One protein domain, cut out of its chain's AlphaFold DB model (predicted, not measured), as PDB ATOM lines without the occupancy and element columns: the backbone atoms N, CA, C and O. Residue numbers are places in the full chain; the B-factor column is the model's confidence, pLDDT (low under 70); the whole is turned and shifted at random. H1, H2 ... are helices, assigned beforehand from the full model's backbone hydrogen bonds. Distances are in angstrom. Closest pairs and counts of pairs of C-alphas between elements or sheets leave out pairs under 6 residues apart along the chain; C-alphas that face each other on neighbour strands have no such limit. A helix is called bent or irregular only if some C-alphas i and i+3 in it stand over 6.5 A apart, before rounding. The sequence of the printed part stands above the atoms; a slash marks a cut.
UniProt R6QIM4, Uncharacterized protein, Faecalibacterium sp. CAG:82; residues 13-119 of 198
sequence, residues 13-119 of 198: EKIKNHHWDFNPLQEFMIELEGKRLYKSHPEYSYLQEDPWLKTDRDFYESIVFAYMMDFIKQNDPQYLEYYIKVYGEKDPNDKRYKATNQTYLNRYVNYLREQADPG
ATOM      1  N   GLU A  13     -29.293   7.994  40.501       68.38
ATOM      2  CA  GLU A  13     -28.332   7.602  41.534       68.38
ATOM      3  C   GLU A  13     -27.645   8.816  42.187       68.38
ATOM      4  O   GLU A  13     -27.056   8.699  43.259       68.38
ATOM      5  N   LYS A  14     -27.703   9.993  41.544       70.50
ATOM      6  CA  LYS A  14     -27.119  11.235  42.067       70.50
ATOM      7  C   LYS A  14     -28.072  12.027  42.957       70.50
ATOM      8  O   LYS A  14     -27.620  12.985  43.580       70.50
ATOM      9  N   ILE A  15     -29.345  11.644  43.029       70.38
ATOM     10  CA  ILE A  15     -30.327  12.296  43.893       70.38
ATOM     11  C   ILE A  15     -29.916  12.036  45.344       70.38
ATOM     12  O   ILE A  15     -29.997  10.912  45.838       70.38
ATOM     13  N   LYS A  16     -29.466  13.085  46.031       63.97
ATOM     14  CA  LYS A  16     -29.139  13.049  47.461       63.97
ATOM     15  C   LYS A  16     -30.083  13.965  48.214       63.97
ATOM     16  O   LYS A  16     -30.391  15.054  47.741       63.97
ATOM     17  N   ASN A  17     -30.532  13.527  49.386       62.78
ATOM     18  CA  ASN A  17     -31.330  14.334  50.314       62.78
ATOM     19  C   ASN A  17     -32.556  14.997  49.661       62.78
ATOM     20  O   ASN A  17     -32.906  16.121  49.989       62.78
ATOM     21  N   HIS A  18     -33.198  14.304  48.715       65.69
ATOM     22  CA  HIS A  18     -34.354  14.802  47.960       65.69
ATOM     23  C   HIS A  18     -34.090  16.003  47.031       65.69
ATOM     24  O   HIS A  18     -35.045  16.544  46.470       65.69
ATOM     25  N   HIS A  19     -32.827  16.376  46.809       70.25
ATOM     26  CA  HIS A  19     -32.439  17.455  45.906       70.25
ATOM     27  C   HIS A  19     -32.159  16.934  44.492       70.25
ATOM     28  O   HIS A  19     -31.364  16.015  44.279       70.25
ATOM     29  N   TRP A  20     -32.834  17.548  43.521       76.31
ATOM     30  CA  TRP A  20     -32.709  17.275  42.089       76.31
ATOM     31  C   TRP A  20     -31.751  18.286  41.445       76.31
ATOM     32  O   TRP A  20     -32.123  19.018  40.532       76.31
ATOM     33  N   ASP A  21     -30.520  18.343  41.955       77.31
ATOM     34  CA  ASP A  21     -29.513  19.330  41.548       77.31
ATOM     35  C   ASP A  21     -28.784  18.869  40.279       77.31
ATOM     36  O   ASP A  21     -27.661  18.353  40.304       77.31
ATOM     37  N   PHE A  22     -29.459  19.014  39.144       85.31
ATOM     38  CA  PHE A  22     -28.867  18.760  37.840       85.31
ATOM     39  C   PHE A  22     -27.961  19.910  37.413       85.31
ATOM     40  O   PHE A  22     -28.199  21.077  37.709       85.31
ATOM     41  N   ASN A  23     -26.895  19.583  36.685       89.19
ATOM     42  CA  ASN A  23     -26.107  20.624  36.036       89.19
ATOM     43  C   ASN A  23     -26.838  21.154  34.780       89.19
ATOM     44  O   ASN A  23     -27.700  20.456  34.238       89.19
ATOM     45  N   PRO A  24     -26.456  22.328  34.243       91.19
ATOM     46  CA  PRO A  24     -27.166  22.932  33.111       91.19
ATOM     47  C   PRO A  24     -27.257  22.047  31.857       91.19
ATOM     48  O   PRO A  24     -28.234  22.118  31.116       91.19
ATOM     49  N   LEU A  25     -26.255  21.193  31.608       91.12
ATOM     50  CA  LEU A  25     -26.295  20.244  30.491       91.12
ATOM     51  C   LEU A  25     -27.311  19.130  30.746       91.12
ATOM     52  O   LEU A  25     -28.040  18.749  29.839       91.12
ATOM     53  N   GLN A  26     -27.371  18.609  31.968       91.38
ATOM     54  CA  GLN A  26     -28.332  17.583  32.357       91.38
ATOM     55  C   GLN A  26     -29.759  18.122  32.298       91.38
ATOM     56  O   GLN A  26     -30.602  17.467  31.699       91.38
ATOM     57  N   GLU A  27     -30.017  19.317  32.834       90.56
ATOM     58  CA  GLU A  27     -31.322  19.984  32.716       90.56
ATOM     59  C   GLU A  27     -31.752  20.106  31.251       90.56
ATOM     60  O   GLU A  27     -32.861  19.725  30.885       90.56
ATOM     61  N   PHE A  28     -30.845  20.563  30.383       93.06
ATOM     62  CA  PHE A  28     -31.114  20.679  28.954       93.06
ATOM     63  C   PHE A  28     -31.429  19.324  28.299       93.06
ATOM     64  O   PHE A  28     -32.365  19.216  27.508       93.06
ATOM     65  N   MET A  29     -30.680  18.274  28.640       94.50
ATOM     66  CA  MET A  29     -30.926  16.926  28.120       94.50
ATOM     67  C   MET A  29     -32.268  16.359  28.597       94.50
ATOM     68  O   MET A  29     -32.967  15.720  27.813       94.50
ATOM     69  N   ILE A  30     -32.651  16.625  29.847       93.50
ATOM     70  CA  ILE A  30     -33.949  16.228  30.404       93.50
ATOM     71  C   ILE A  30     -35.078  16.976  29.696       93.50
ATOM     72  O   ILE A  30     -36.069  16.359  29.316       93.50
ATOM     73  N   GLU A  31     -34.916  18.274  29.443       95.00
ATOM     74  CA  GLU A  31     -35.886  19.071  28.688       95.00
ATOM     75  C   GLU A  31     -36.094  18.515  27.268       95.00
ATOM     76  O   GLU A  31     -37.230  18.352  26.817       95.00
ATOM     77  N   LEU A  32     -35.006  18.196  26.556       96.12
ATOM     78  CA  LEU A  32     -35.077  17.584  25.225       96.12
ATOM     79  C   LEU A  32     -35.766  16.219  25.257       96.12
ATOM     80  O   LEU A  32     -36.550  15.904  24.358       96.12
ATOM     81  N   GLU A  33     -35.488  15.424  26.283       96.19
ATOM     82  CA  GLU A  33     -36.110  14.118  26.444       96.19
ATOM     83  C   GLU A  33     -37.604  14.241  26.753       96.19
ATOM     84  O   GLU A  33     -38.407  13.539  26.144       96.19
ATOM     85  N   GLY A  34     -38.005  15.195  27.593       96.38
ATOM     86  CA  GLY A  34     -39.411  15.501  27.851       96.38
ATOM     87  C   GLY A  34     -40.151  15.962  26.596       96.38
ATOM     88  O   GLY A  34     -41.249  15.480  26.323       96.38
ATOM     89  N   LYS A  35     -39.534  16.812  25.762       96.94
ATOM     90  CA  LYS A  35     -40.079  17.197  24.443       96.94
ATOM     91  C   LYS A  35     -40.281  15.989  23.535       96.94
ATOM     92  O   LYS A  35     -41.288  15.895  22.831       96.94
ATOM     93  N   ARG A  36     -39.317  15.066  23.529       97.00
ATOM     94  CA  ARG A  36     -39.388  13.837  22.737       97.00
ATOM     95  C   ARG A  36     -40.521  12.936  23.224       97.00
ATOM     96  O   ARG A  36     -41.311  12.504  22.392       97.00
ATOM     97  N   LEU A  37     -40.593  12.684  24.532       96.69
ATOM     98  CA  LEU A  37     -41.636  11.866  25.151       96.69
ATOM     99  C   LEU A  37     -43.014  12.466  24.911       96.69
ATOM    100  O   LEU A  37     -43.914  11.744  24.521       96.69
ATOM    101  N   TYR A  38     -43.177  13.784  25.029       97.25
ATOM    102  CA  TYR A  38     -44.463  14.429  24.762       97.25
ATOM    103  C   TYR A  38     -44.966  14.203  23.331       97.25
ATOM    104  O   TYR A  38     -46.165  14.089  23.091       97.25
ATOM    105  N   LYS A  39     -44.048  14.108  22.361       96.81
ATOM    106  CA  LYS A  39     -44.401  13.844  20.963       96.81
ATOM    107  C   LYS A  39     -44.952  12.428  20.754       96.81
ATOM    108  O   LYS A  39     -45.820  12.260  19.901       96.81
ATOM    109  N   SER A  40     -44.432  11.426  21.469       95.56
ATOM    110  CA  SER A  40     -44.952  10.049  21.435       95.56
ATOM    111  C   SER A  40     -46.123   9.832  22.396       95.56
ATOM    112  O   SER A  40     -46.978   9.000  22.107       95.56
ATOM    113  N   HIS A  41     -46.185  10.613  23.473       95.25
ATOM    114  CA  HIS A  41     -47.129  10.494  24.580       95.25
ATOM    115  C   HIS A  41     -47.876  11.817  24.838       95.25
ATOM    116  O   HIS A  41     -47.653  12.480  25.863       95.25
ATOM    117  N   PRO A  42     -48.751  12.255  23.913       96.25
ATOM    118  CA  PRO A  42     -49.509  13.498  24.065       96.25
ATOM    119  C   PRO A  42     -50.502  13.465  25.240       96.25
ATOM    120  O   PRO A  42     -50.971  14.521  25.669       96.25
ATOM    121  N   GLU A  43     -50.805  12.284  25.788       97.12
ATOM    122  CA  GLU A  43     -51.641  12.088  26.975       97.12
ATOM    123  C   GLU A  43     -51.131  12.837  28.210       97.12
ATOM    124  O   GLU A  43     -51.939  13.196  29.058       97.12
ATOM    125  N   TYR A  44     -49.837  13.164  28.295       97.25
ATOM    126  CA  TYR A  44     -49.269  13.943  29.403       97.25
ATOM    127  C   TYR A  44     -49.625  15.440  29.380       97.25
ATOM    128  O   TYR A  44     -49.140  16.206  30.214       97.25
ATOM    129  N   SER A  45     -50.492  15.881  28.465       96.81
ATOM    130  CA  SER A  45     -50.976  17.266  28.398       96.81
ATOM    131  C   SER A  45     -51.621  17.751  29.703       96.81
ATOM    132  O   SER A  45     -51.479  18.925  30.035       96.81
ATOM    133  N   TYR A  46     -52.235  16.858  30.492       95.56
ATOM    134  CA  TYR A  46     -52.829  17.193  31.797       95.56
ATOM    135  C   TYR A  46     -51.823  17.798  32.787       95.56
ATOM    136  O   TYR A  46     -52.211  18.525  33.699       95.56
ATOM    137  N   LEU A  47     -50.521  17.537  32.618       96.75
ATOM    138  CA  LEU A  47     -49.488  18.081  33.498       96.75
ATOM    139  C   LEU A  47     -49.397  19.608  33.410       96.75
ATOM    140  O   LEU A  47     -48.903  20.221  34.349       96.75
ATOM    141  N   GLN A  48     -49.909  20.227  32.339       95.88
ATOM    142  CA  GLN A  48     -50.017  21.686  32.223       95.88
ATOM    143  C   GLN A  48     -50.930  22.301  33.288       95.88
ATOM    144  O   GLN A  48     -50.824  23.489  33.569       95.88
ATOM    145  N   GLU A  49     -51.815  21.507  33.893       95.38
ATOM    146  CA  GLU A  49     -52.684  21.968  34.973       95.38
ATOM    147  C   GLU A  49     -51.947  22.141  36.313       95.38
ATOM    148  O   GLU A  49     -52.561  22.595  37.282       95.38
ATOM    149  N   ASP A  50     -50.661  21.777  36.398       96.06
ATOM    150  CA  ASP A  50     -49.855  21.965  37.604       96.06
ATOM    151  C   ASP A  50     -49.573  23.461  37.846       96.06
ATOM    152  O   ASP A  50     -48.878  24.105  37.053       96.06
ATOM    153  N   PRO A  51     -50.068  24.037  38.962       94.81
ATOM    154  CA  PRO A  51     -49.971  25.471  39.213       94.81
ATOM    155  C   PRO A  51     -48.546  25.953  39.530       94.81
ATOM    156  O   PRO A  51     -48.323  27.158  39.621       94.81
ATOM    157  N   TRP A  52     -47.586  25.045  39.734       93.38
ATOM    158  CA  TRP A  52     -46.200  25.380  40.074       93.38
ATOM    159  C   TRP A  52     -45.262  25.398  38.866       93.38
ATOM    160  O   TRP A  52     -44.087  25.739  39.027       93.38
ATOM    161  N   LEU A  53     -45.749  25.059  37.670       94.56
ATOM    162  CA  LEU A  53     -44.956  25.160  36.447       94.56
ATOM    163  C   LEU A  53     -44.772  26.629  36.076       94.56
ATOM    164  O   LEU A  53     -45.740  27.363  35.881       94.56
ATOM    165  N   LYS A  54     -43.517  27.072  35.982       93.00
ATOM    166  CA  LYS A  54     -43.181  28.466  35.658       93.00
ATOM    167  C   LYS A  54     -42.701  28.624  34.223       93.00
ATOM    168  O   LYS A  54     -42.757  29.719  33.674       93.00
ATOM    169  N   THR A  55     -42.186  27.547  33.645       94.12
ATOM    170  CA  THR A  55     -41.530  27.541  32.341       94.12
ATOM    171  C   THR A  55     -41.916  26.304  31.536       94.12
ATOM    172  O   THR A  55     -42.291  25.276  32.097       94.12
ATOM    173  N   ASP A  56     -41.736  26.368  30.216       92.69
ATOM    174  CA  ASP A  56     -41.878  25.194  29.344       92.69
ATOM    175  C   ASP A  56     -40.940  24.058  29.766       92.69
ATOM    176  O   ASP A  56     -41.296  22.883  29.682       92.69
ATOM    177  N   ARG A  57     -39.745  24.396  30.270       92.88
ATOM    178  CA  ARG A  57     -38.817  23.408  30.820       92.88
ATOM    179  C   ARG A  57     -39.444  22.645  31.978       92.88
ATOM    180  O   ARG A  57     -39.378  21.420  31.983       92.88
ATOM    181  N   ASP A  58     -40.083  23.343  32.918       93.75
ATOM    182  CA  ASP A  58     -40.742  22.695  34.054       93.75
ATOM    183  C   ASP A  58     -41.791  21.684  33.595       93.75
ATOM    184  O   ASP A  58     -41.906  20.606  34.181       93.75
ATOM    185  N   PHE A  59     -42.535  22.024  32.542       96.69
ATOM    186  CA  PHE A  59     -43.523  21.136  31.947       96.69
ATOM    187  C   PHE A  59     -42.870  19.877  31.360       96.69
ATOM    188  O   PHE A  59     -43.264  18.767  31.716       96.69
ATOM    189  N   TYR A  60     -41.835  20.018  30.528       96.31
ATOM    190  CA  TYR A  60     -41.149  18.862  29.938       96.31
ATOM    191  C   TYR A  60     -40.432  17.996  30.982       96.31
ATOM    192  O   TYR A  60     -40.449  16.773  30.872       96.31
ATOM    193  N   GLU A  61     -39.868  18.589  32.034       94.12
ATOM    194  CA  GLU A  61     -39.350  17.839  33.183       94.12
ATOM    195  C   GLU A  61     -40.457  17.059  33.903       94.12
ATOM    196  O   GLU A  61     -40.272  15.890  34.244       94.12
ATOM    197  N   SER A  62     -41.627  17.677  34.101       95.81
ATOM    198  CA  SER A  62     -42.792  17.017  34.698       95.81
ATOM    199  C   SER A  62     -43.219  15.785  33.893       95.81
ATOM    200  O   SER A  62     -43.507  14.742  34.482       95.81
ATOM    201  N   ILE A  63     -43.181  15.868  32.556       97.00
ATOM    202  CA  ILE A  63     -43.455  14.735  31.652       97.00
ATOM    203  C   ILE A  63     -42.465  13.603  31.883       97.00
ATOM    204  O   ILE A  63     -42.885  12.457  32.031       97.00
ATOM    205  N   VAL A  64     -41.166  13.909  31.943       95.62
ATOM    206  CA  VAL A  64     -40.141  12.890  32.209       95.62
ATOM    207  C   VAL A  64     -40.448  12.187  33.529       95.62
ATOM    208  O   VAL A  64     -40.526  10.964  33.565       95.62
ATOM    209  N   PHE A  65     -40.720  12.928  34.602       94.25
ATOM    210  CA  PHE A  65     -41.017  12.317  35.900       94.25
ATOM    211  C   PHE A  65     -42.310  11.495  35.901       94.25
ATOM    212  O   PHE A  65     -42.349  10.429  36.515       94.25
ATOM    213  N   ALA A  66     -43.355  11.951  35.209       95.88
ATOM    214  CA  ALA A  66     -44.600  11.202  35.070       95.88
ATOM    215  C   ALA A  66     -44.388   9.888  34.305       95.88
ATOM    216  O   ALA A  66     -44.803   8.832  34.777       95.88
ATOM    217  N   TYR A  67     -43.656   9.939  33.191       96.12
ATOM    218  CA  TYR A  67     -43.316   8.766  32.391       96.12
ATOM    219  C   TYR A  67     -42.550   7.720  33.203       96.12
ATOM    220  O   TYR A  67     -42.878   6.533  33.197       96.12
ATOM    221  N   MET A  68     -41.550   8.164  33.964       93.81
ATOM    222  CA  MET A  68     -40.774   7.284  34.836       93.81
ATOM    223  C   MET A  68     -41.648   6.649  35.913       93.81
ATOM    224  O   MET A  68     -41.533   5.454  36.174       93.81
ATOM    225  N   MET A  69     -42.550   7.430  36.508       92.69
ATOM    226  CA  MET A  69     -43.501   6.922  37.488       92.69
ATOM    227  C   MET A  69     -44.434   5.870  36.902       92.69
ATOM    228  O   MET A  69     -44.651   4.840  37.536       92.69
ATOM    229  N   ASP A  70     -44.970   6.091  35.708       94.38
ATOM    230  CA  ASP A  70     -45.852   5.122  35.062       94.38
ATOM    231  C   ASP A  70     -45.102   3.843  34.681       94.38
ATOM    232  O   ASP A  70     -45.618   2.746  34.898       94.38
ATOM    233  N   PHE A  71     -43.847   3.960  34.236       93.75
ATOM    234  CA  PHE A  71     -42.978   2.806  34.023       93.75
ATOM    235  C   PHE A  71     -42.761   2.007  35.317       93.75
ATOM    236  O   PHE A  71     -42.900   0.783  35.305       93.75
ATOM    237  N   ILE A  72     -42.467   2.670  36.441       93.06
ATOM    238  CA  ILE A  72     -42.292   1.998  37.739       93.06
ATOM    239  C   ILE A  72     -43.586   1.302  38.160       93.06
ATOM    240  O   ILE A  72     -43.543   0.135  38.523       93.06
ATOM    241  N   LYS A  73     -44.747   1.962  38.058       91.50
ATOM    242  CA  LYS A  73     -46.040   1.346  38.413       91.50
ATOM    243  C   LYS A  73     -46.309   0.061  37.625       91.50
ATOM    244  O   LYS A  73     -46.901  -0.866  38.167       91.50
ATOM    245  N   GLN A  74     -45.896   0.015  36.359       92.81
ATOM    246  CA  GLN A  74     -46.075  -1.157  35.501       92.81
ATOM    247  C   GLN A  74     -45.081  -2.283  35.816       92.81
ATOM    248  O   GLN A  74     -45.456  -3.451  35.757       92.81
ATOM    249  N   ASN A  75     -43.828  -1.948  36.131       92.75
ATOM    250  CA  ASN A  75     -42.746  -2.933  36.266       92.75
ATOM    251  C   ASN A  75     -42.472  -3.359  37.716       92.75
ATOM    252  O   ASN A  75     -41.930  -4.437  37.941       92.75
ATOM    253  N   ASP A  76     -42.849  -2.536  38.691       91.88
ATOM    254  CA  ASP A  76     -42.656  -2.765  40.120       91.88
ATOM    255  C   ASP A  76     -43.899  -2.308  40.914       91.88
ATOM    256  O   ASP A  76     -43.885  -1.301  41.630       91.88
ATOM    257  N   PRO A  77     -45.029  -3.029  40.786       90.94
ATOM    258  CA  PRO A  77     -46.259  -2.683  41.496       90.94
ATOM    259  C   PRO A  77     -46.127  -2.838  43.020       90.94
ATOM    260  O   PRO A  77     -46.866  -2.196  43.766       90.94
ATOM    261  N   GLN A  78     -45.168  -3.642  43.495       92.00
ATOM    262  CA  GLN A  78     -44.910  -3.826  44.927       92.00
ATOM    263  C   GLN A  78     -44.420  -2.533  45.574       92.00
ATOM    264  O   GLN A  78     -44.793  -2.227  46.708       92.00
ATOM    265  N   TYR A  79     -43.636  -1.734  44.845       91.75
ATOM    266  CA  TYR A  79     -43.261  -0.407  45.307       91.75
ATOM    267  C   TYR A  79     -44.481   0.497  45.535       91.75
ATOM    268  O   TYR A  79     -44.520   1.230  46.523       91.75
ATOM    269  N   LEU A  80     -45.493   0.443  44.663       90.12
ATOM    270  CA  LEU A  80     -46.694   1.265  44.821       90.12
ATOM    271  C   LEU A  80     -47.480   0.867  46.079       90.12
ATOM    272  O   LEU A  80     -47.895   1.741  46.841       90.12
ATOM    273  N   GLU A  81     -47.627  -0.435  46.327       90.75
ATOM    274  CA  GLU A  81     -48.256  -0.955  47.546       90.75
ATOM    275  C   GLU A  81     -47.477  -0.535  48.802       90.75
ATOM    276  O   GLU A  81     -48.060  -0.015  49.757       90.75
ATOM    277  N   TYR A  82     -46.147  -0.677  48.780       91.06
ATOM    278  CA  TYR A  82     -45.266  -0.209  49.850       91.06
ATOM    279  C   TYR A  82     -45.422   1.295  50.097       91.06
ATOM    280  O   TYR A  82     -45.595   1.720  51.240       91.06
ATOM    281  N   TYR A  83     -45.398   2.103  49.039       90.94
ATOM    282  CA  TYR A  83     -45.515   3.549  49.151       90.94
ATOM    283  C   TYR A  83     -46.837   3.941  49.806       90.94
ATOM    284  O   TYR A  83     -46.834   4.730  50.751       90.94
ATOM    285  N   ILE A  84     -47.958   3.398  49.323       90.69
ATOM    286  CA  ILE A  84     -49.292   3.719  49.848       90.69
ATOM    287  C   ILE A  84     -49.392   3.287  51.312       90.69
ATOM    288  O   ILE A  84     -49.905   4.033  52.142       90.69
ATOM    289  N   LYS A  85     -48.831   2.126  51.663       92.06
ATOM    290  CA  LYS A  85     -48.802   1.634  53.043       92.06
ATOM    291  C   LYS A  85     -48.013   2.544  53.987       92.06
ATOM    292  O   LYS A  85     -48.427   2.730  55.128       92.06
ATOM    293  N   VAL A  86     -46.867   3.069  53.552       89.50
ATOM    294  CA  VAL A  86     -45.965   3.864  54.407       89.50
ATOM    295  C   VAL A  86     -46.364   5.336  54.457       89.50
ATOM    296  O   VAL A  86     -46.267   5.963  55.509       89.50
ATOM    297  N   TYR A  87     -46.800   5.897  53.331       88.44
ATOM    298  CA  TYR A  87     -47.007   7.336  53.176       88.44
ATOM    299  C   TYR A  87     -48.467   7.742  52.962       88.44
ATOM    300  O   TYR A  87     -48.756   8.938  52.959       88.44
ATOM    301  N   GLY A  88     -49.371   6.776  52.806       88.75
ATOM    302  CA  GLY A  88     -50.785   7.008  52.538       88.75
ATOM    303  C   GLY A  88     -51.105   7.223  51.061       88.75
ATOM    304  O   GLY A  88     -50.229   7.320  50.194       88.75
ATOM    305  N   GLU A  89     -52.404   7.291  50.778       85.19
ATOM    306  CA  GLU A  89     -52.912   7.650  49.458       85.19
ATOM    307  C   GLU A  89     -52.720   9.142  49.175       85.19
ATOM    308  O   GLU A  89     -52.736   9.989  50.072       85.19
ATOM    309  N   LYS A  90     -52.540   9.464  47.894       82.31
ATOM    310  CA  LYS A  90     -52.444  10.848  47.442       82.31
ATOM    311  C   LYS A  90     -53.841  11.470  47.388       82.31
ATOM    312  O   LYS A  90     -54.784  10.819  46.953       82.31
ATOM    313  N   ASP A  91     -53.940  12.754  47.731       86.06
ATOM    314  CA  ASP A  91     -55.121  13.556  47.408       86.06
ATOM    315  C   ASP A  91     -55.358  13.546  45.881       86.06
ATOM    316  O   ASP A  91     -54.498  14.020  45.123       86.06
ATOM    317  N   PRO A  92     -56.496  13.009  45.404       83.56
ATOM    318  CA  PRO A  92     -56.801  12.938  43.979       83.56
ATOM    319  C   PRO A  92     -56.966  14.319  43.332       83.56
ATOM    320  O   PRO A  92     -56.816  14.440  42.118       83.56
ATOM    321  N   ASN A  93     -57.237  15.365  44.117       89.00
ATOM    322  CA  ASN A  93     -57.376  16.734  43.622       89.00
ATOM    323  C   ASN A  93     -56.045  17.498  43.583       89.00
ATOM    324  O   ASN A  93     -56.000  18.632  43.102       89.00
ATOM    325  N   ASP A  94     -54.954  16.907  44.079       90.50
ATOM    326  CA  ASP A  94     -53.656  17.568  44.112       90.50
ATOM    327  C   ASP A  94     -52.978  17.564  42.734       90.50
ATOM    328  O   ASP A  94     -52.345  16.587  42.303       90.50
ATOM    329  N   LYS A  95     -53.070  18.726  42.083       93.94
ATOM    330  CA  LYS A  95     -52.494  19.019  40.767       93.94
ATOM    331  C   LYS A  95     -50.997  19.328  40.779       93.94
ATOM    332  O   LYS A  95     -50.450  19.629  39.730       93.94
ATOM    333  N   ARG A  96     -50.297  19.246  41.919       94.06
ATOM    334  CA  ARG A  96     -48.831  19.428  41.999       94.06
ATOM    335  C   ARG A  96     -48.096  18.211  41.432       94.06
ATOM    336  O   ARG A  96     -47.361  17.523  42.148       94.06
ATOM    337  N   TYR A  97     -48.360  17.867  40.177       94.44
ATOM    338  CA  TYR A  97     -47.904  16.641  39.535       94.44
ATOM    339  C   TYR A  97     -46.382  16.518  39.543       94.44
ATOM    340  O   TYR A  97     -45.880  15.464  39.940       94.44
ATOM    341  N   LYS A  98     -45.647  17.588  39.207       93.19
ATOM    342  CA  LYS A  98     -44.176  17.569  39.161       93.19
ATOM    343  C   LYS A  98     -43.600  17.228  40.533       93.19
ATOM    344  O   LYS A  98     -42.876  16.244  40.674       93.19
ATOM    345  N   ALA A  99     -43.988  17.990  41.556       91.12
ATOM    346  CA  ALA A  99     -43.512  17.807  42.928       91.12
ATOM    347  C   ALA A  99     -43.914  16.443  43.509       91.12
ATOM    348  O   ALA A  99     -43.134  15.793  44.213       91.12
ATOM    349  N   THR A 100     -45.123  15.978  43.181       91.75
ATOM    350  CA  THR A 100     -45.585  14.651  43.586       91.75
ATOM    351  C   THR A 100     -44.698  13.573  42.970       91.75
ATOM    352  O   THR A 100     -44.127  12.767  43.702       91.75
ATOM    353  N   ASN A 101     -44.540  13.569  41.644       92.56
ATOM    354  CA  ASN A 101     -43.760  12.553  40.944       92.56
ATOM    355  C   ASN A 101     -42.301  12.563  41.412       92.56
ATOM    356  O   ASN A 101     -41.763  11.503  41.712       92.56
ATOM    357  N   GLN A 102     -41.692  13.736  41.604       90.31
ATOM    358  CA  GLN A 102     -40.356  13.858  42.205       90.31
ATOM    359  C   GLN A 102     -40.271  13.190  43.581       90.31
ATOM    360  O   GLN A 102     -39.323  12.458  43.862       90.31
ATOM    361  N   THR A 103     -41.271  13.400  44.439       89.81
ATOM    362  CA  THR A 103     -41.317  12.789  45.775       89.81
ATOM    363  C   THR A 103     -41.401  11.267  45.696       89.81
ATOM    364  O   THR A 103     -40.675  10.572  46.412       89.81
ATOM    365  N   TYR A 104     -42.241  10.731  44.808       90.69
ATOM    366  CA  TYR A 104     -42.311   9.291  44.570       90.69
ATOM    367  C   TYR A 104     -40.996   8.733  44.030       90.69
ATOM    368  O   TYR A 104     -40.529   7.710  44.512       90.69
ATOM    369  N   LEU A 105     -40.376   9.395  43.061       90.75
ATOM    370  CA  LEU A 105     -39.121   8.949  42.460       90.75
ATOM    371  C   LEU A 105     -37.980   8.949  43.488       90.75
ATOM    372  O   LEU A 105     -37.233   7.977  43.580       90.75
ATOM    373  N   ASN A 106     -37.913   9.967  44.349       89.69
ATOM    374  CA  ASN A 106     -36.978  10.012  45.474       89.69
ATOM    375  C   ASN A 106     -37.158   8.830  46.433       89.69
ATOM    376  O   ASN A 106     -36.193   8.206  46.872       89.69
ATOM    377  N   ARG A 107     -38.411   8.529  46.783       90.56
ATOM    378  CA  ARG A 107     -38.741   7.409  47.670       90.56
ATOM    379  C   ARG A 107     -38.473   6.064  47.005       90.56
ATOM    380  O   ARG A 107     -38.084   5.135  47.701       90.56
ATOM    381  N   TYR A 108     -38.581   5.982  45.681       91.00
ATOM    382  CA  TYR A 108     -38.229   4.783  44.933       91.00
ATOM    383  C   TYR A 108     -36.729   4.500  45.008       91.00
ATOM    384  O   TYR A 108     -36.331   3.371  45.267       91.00
ATOM    385  N   VAL A 109     -35.885   5.531  44.893       89.06
ATOM    386  CA  VAL A 109     -34.434   5.384  45.104       89.06
ATOM    387  C   VAL A 109     -34.144   4.834  46.502       89.06
ATOM    388  O   VAL A 109     -33.383   3.883  46.644       89.06
ATOM    389  N   ASN A 110     -34.789   5.379  47.533       88.81
ATOM    390  CA  ASN A 110     -34.646   4.890  48.905       88.81
ATOM    391  C   ASN A 110     -35.138   3.443  49.072       88.81
ATOM    392  O   ASN A 110     -34.477   2.650  49.735       88.81
ATOM    393  N   TYR A 111     -36.248   3.084  48.432       90.81
ATOM    394  CA  TYR A 111     -36.763   1.716  48.408       90.81
ATOM    395  C   TYR A 111     -35.759   0.735  47.787       90.81
ATOM    396  O   TYR A 111     -35.453  -0.291  48.390       90.81
ATOM    397  N   LEU A 112     -35.175   1.078  46.636       90.06
ATOM    398  CA  LEU A 112     -34.139   0.264  45.993       90.06
ATOM    399  C   LEU A 112     -32.887   0.126  46.870       90.06
ATOM    400  O   LEU A 112     -32.277  -0.942  46.916       90.06
ATOM    401  N   ARG A 113     -32.507   1.187  47.592       89.94
ATOM    402  CA  ARG A 113     -31.387   1.153  48.545       89.94
ATOM    403  C   ARG A 113     -31.665   0.208  49.711       89.94
ATOM    404  O   ARG A 113     -30.799  -0.591  50.035       89.94
ATOM    405  N   GLU A 114     -32.862   0.252  50.288       90.25
ATOM    406  CA  GLU A 114     -33.277  -0.661  51.365       90.25
ATOM    407  C   GLU A 114     -33.367  -2.120  50.905       90.25
ATOM    408  O   GLU A 114     -33.029  -3.025  51.662       90.25
ATOM    409  N   GLN A 115     -33.766  -2.373  49.656       90.25
ATOM    410  CA  GLN A 115     -33.711  -3.723  49.091       90.25
ATOM    411  C   GLN A 115     -32.272  -4.233  48.934       90.25
ATOM    412  O   GLN A 115     -32.008  -5.410  49.177       90.25
ATOM    413  N   ALA A 116     -31.353  -3.366  48.502       92.31
ATOM    414  CA  ALA A 116     -29.954  -3.727  48.291       92.31
ATOM    415  C   ALA A 116     -29.171  -3.870  49.608       92.31
ATOM    416  O   ALA A 116     -28.315  -4.747  49.723       92.31
ATOM    417  N   ASP A 117     -29.457  -3.015  50.589       94.12
ATOM    418  CA  ASP A 117     -28.816  -2.982  51.903       94.12
ATOM    419  C   ASP A 117     -29.848  -2.636  52.996       94.12
ATOM    420  O   ASP A 117     -30.049  -1.457  53.320       94.12
ATOM    421  N   PRO A 118     -30.515  -3.651  53.576       94.81
ATOM    422  CA  PRO A 118     -31.535  -3.439  54.594       94.81
ATOM    423  C   PRO A 118     -31.024  -2.665  55.817       94.81
ATOM    424  O   PRO A 118     -29.984  -2.965  56.419       94.81
ATOM    425  N   GLY A 119     -31.796  -1.660  56.214       92.62
ATOM    426  CA  GLY A 119     -31.501  -0.745  57.309       92.62
ATOM    427  C   GLY A 119     -30.477   0.336  56.965       92.62
ATOM    428  O   GLY A 119     -30.011   1.016  57.881       92.62
TER     429      GLY A 119
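What this domain is: This is residues 13 to 119 of the 198 residues of an uncharacterized protein of Faecalibacterium sp. CAG:82 (UniProt R6QIM4). A long helix, H3, runs through the middle of this model; H1 and H2 cross the half where it begins, H5 crosses it and diverges, and H4 makes a corner at its last residues. Residues 113 to 119, of which 113 to 116 belong to H5, stick out. The printed part has 107 residues with five named helices, H1 to H5 in order, and no named strand: all helix, mostly crossed. It is compact, with a radius of gyration of the C-alphas of 14.2 A and spans of 39 by 32 by 24 A.

How they stand to each other: Begin with H3, residues 56 to 75, the hub. H1, residues 24 to 40, touches H3's residues 57 to 64 alone, the same way at a steep tilt of 67 degrees, only just short of about perpendicular; the closest C-alphas, Gly 34 and Tyr 60, are 4.3 A apart. H2, residues 42 to 49, touches H3 at Tyr 44 and Ile 63, closest C-alphas 6.3 A apart. H5, residues 97 to 116, touches H3 with residues 97 to 105 alone, at a steep tilt of 42 degrees; the closest C-alphas, Ser 62 and Lys 98, are 4.7 A apart. H4, residues 77 to 87, only just touches H3, with 3 pairs of C-alphas within 8 A, and only at the corner, closest at Lys 73 and Leu 80, 6.4 A. H1 is apart from H4 and H5. Every O i to N i+4 pair is within hydrogen-bond range in H1, H3, H4 and H5; H2 has 0 of 4, but 4 of 5 O i to N i+3 pairs.

Where its parts are: Find C-alpha 56 at (-41.878, 25.194, 29.344); from there H3 runs 29.0 A to C-alpha 75. H1 begins at C-alpha 24, (-27.166, 22.932, 33.111), and runs 24.9 A. H5 runs 28.5 A to C-alpha 116 at (-29.954, -3.727, 48.291). H4 spans 15.4 A and H2 14.2 A; H2 is irregular, C-alphas 43 and 46 being 7.1 A apart.

The domain as a whole: Look to Lys 39 and Gly 119 for the two C-alphas farthest apart, 41.2 A. The printed part has no cut, and no link is long. The mean pLDDT of the printed part is 90.7; residue 13 and residues 16 to 18 are under 70.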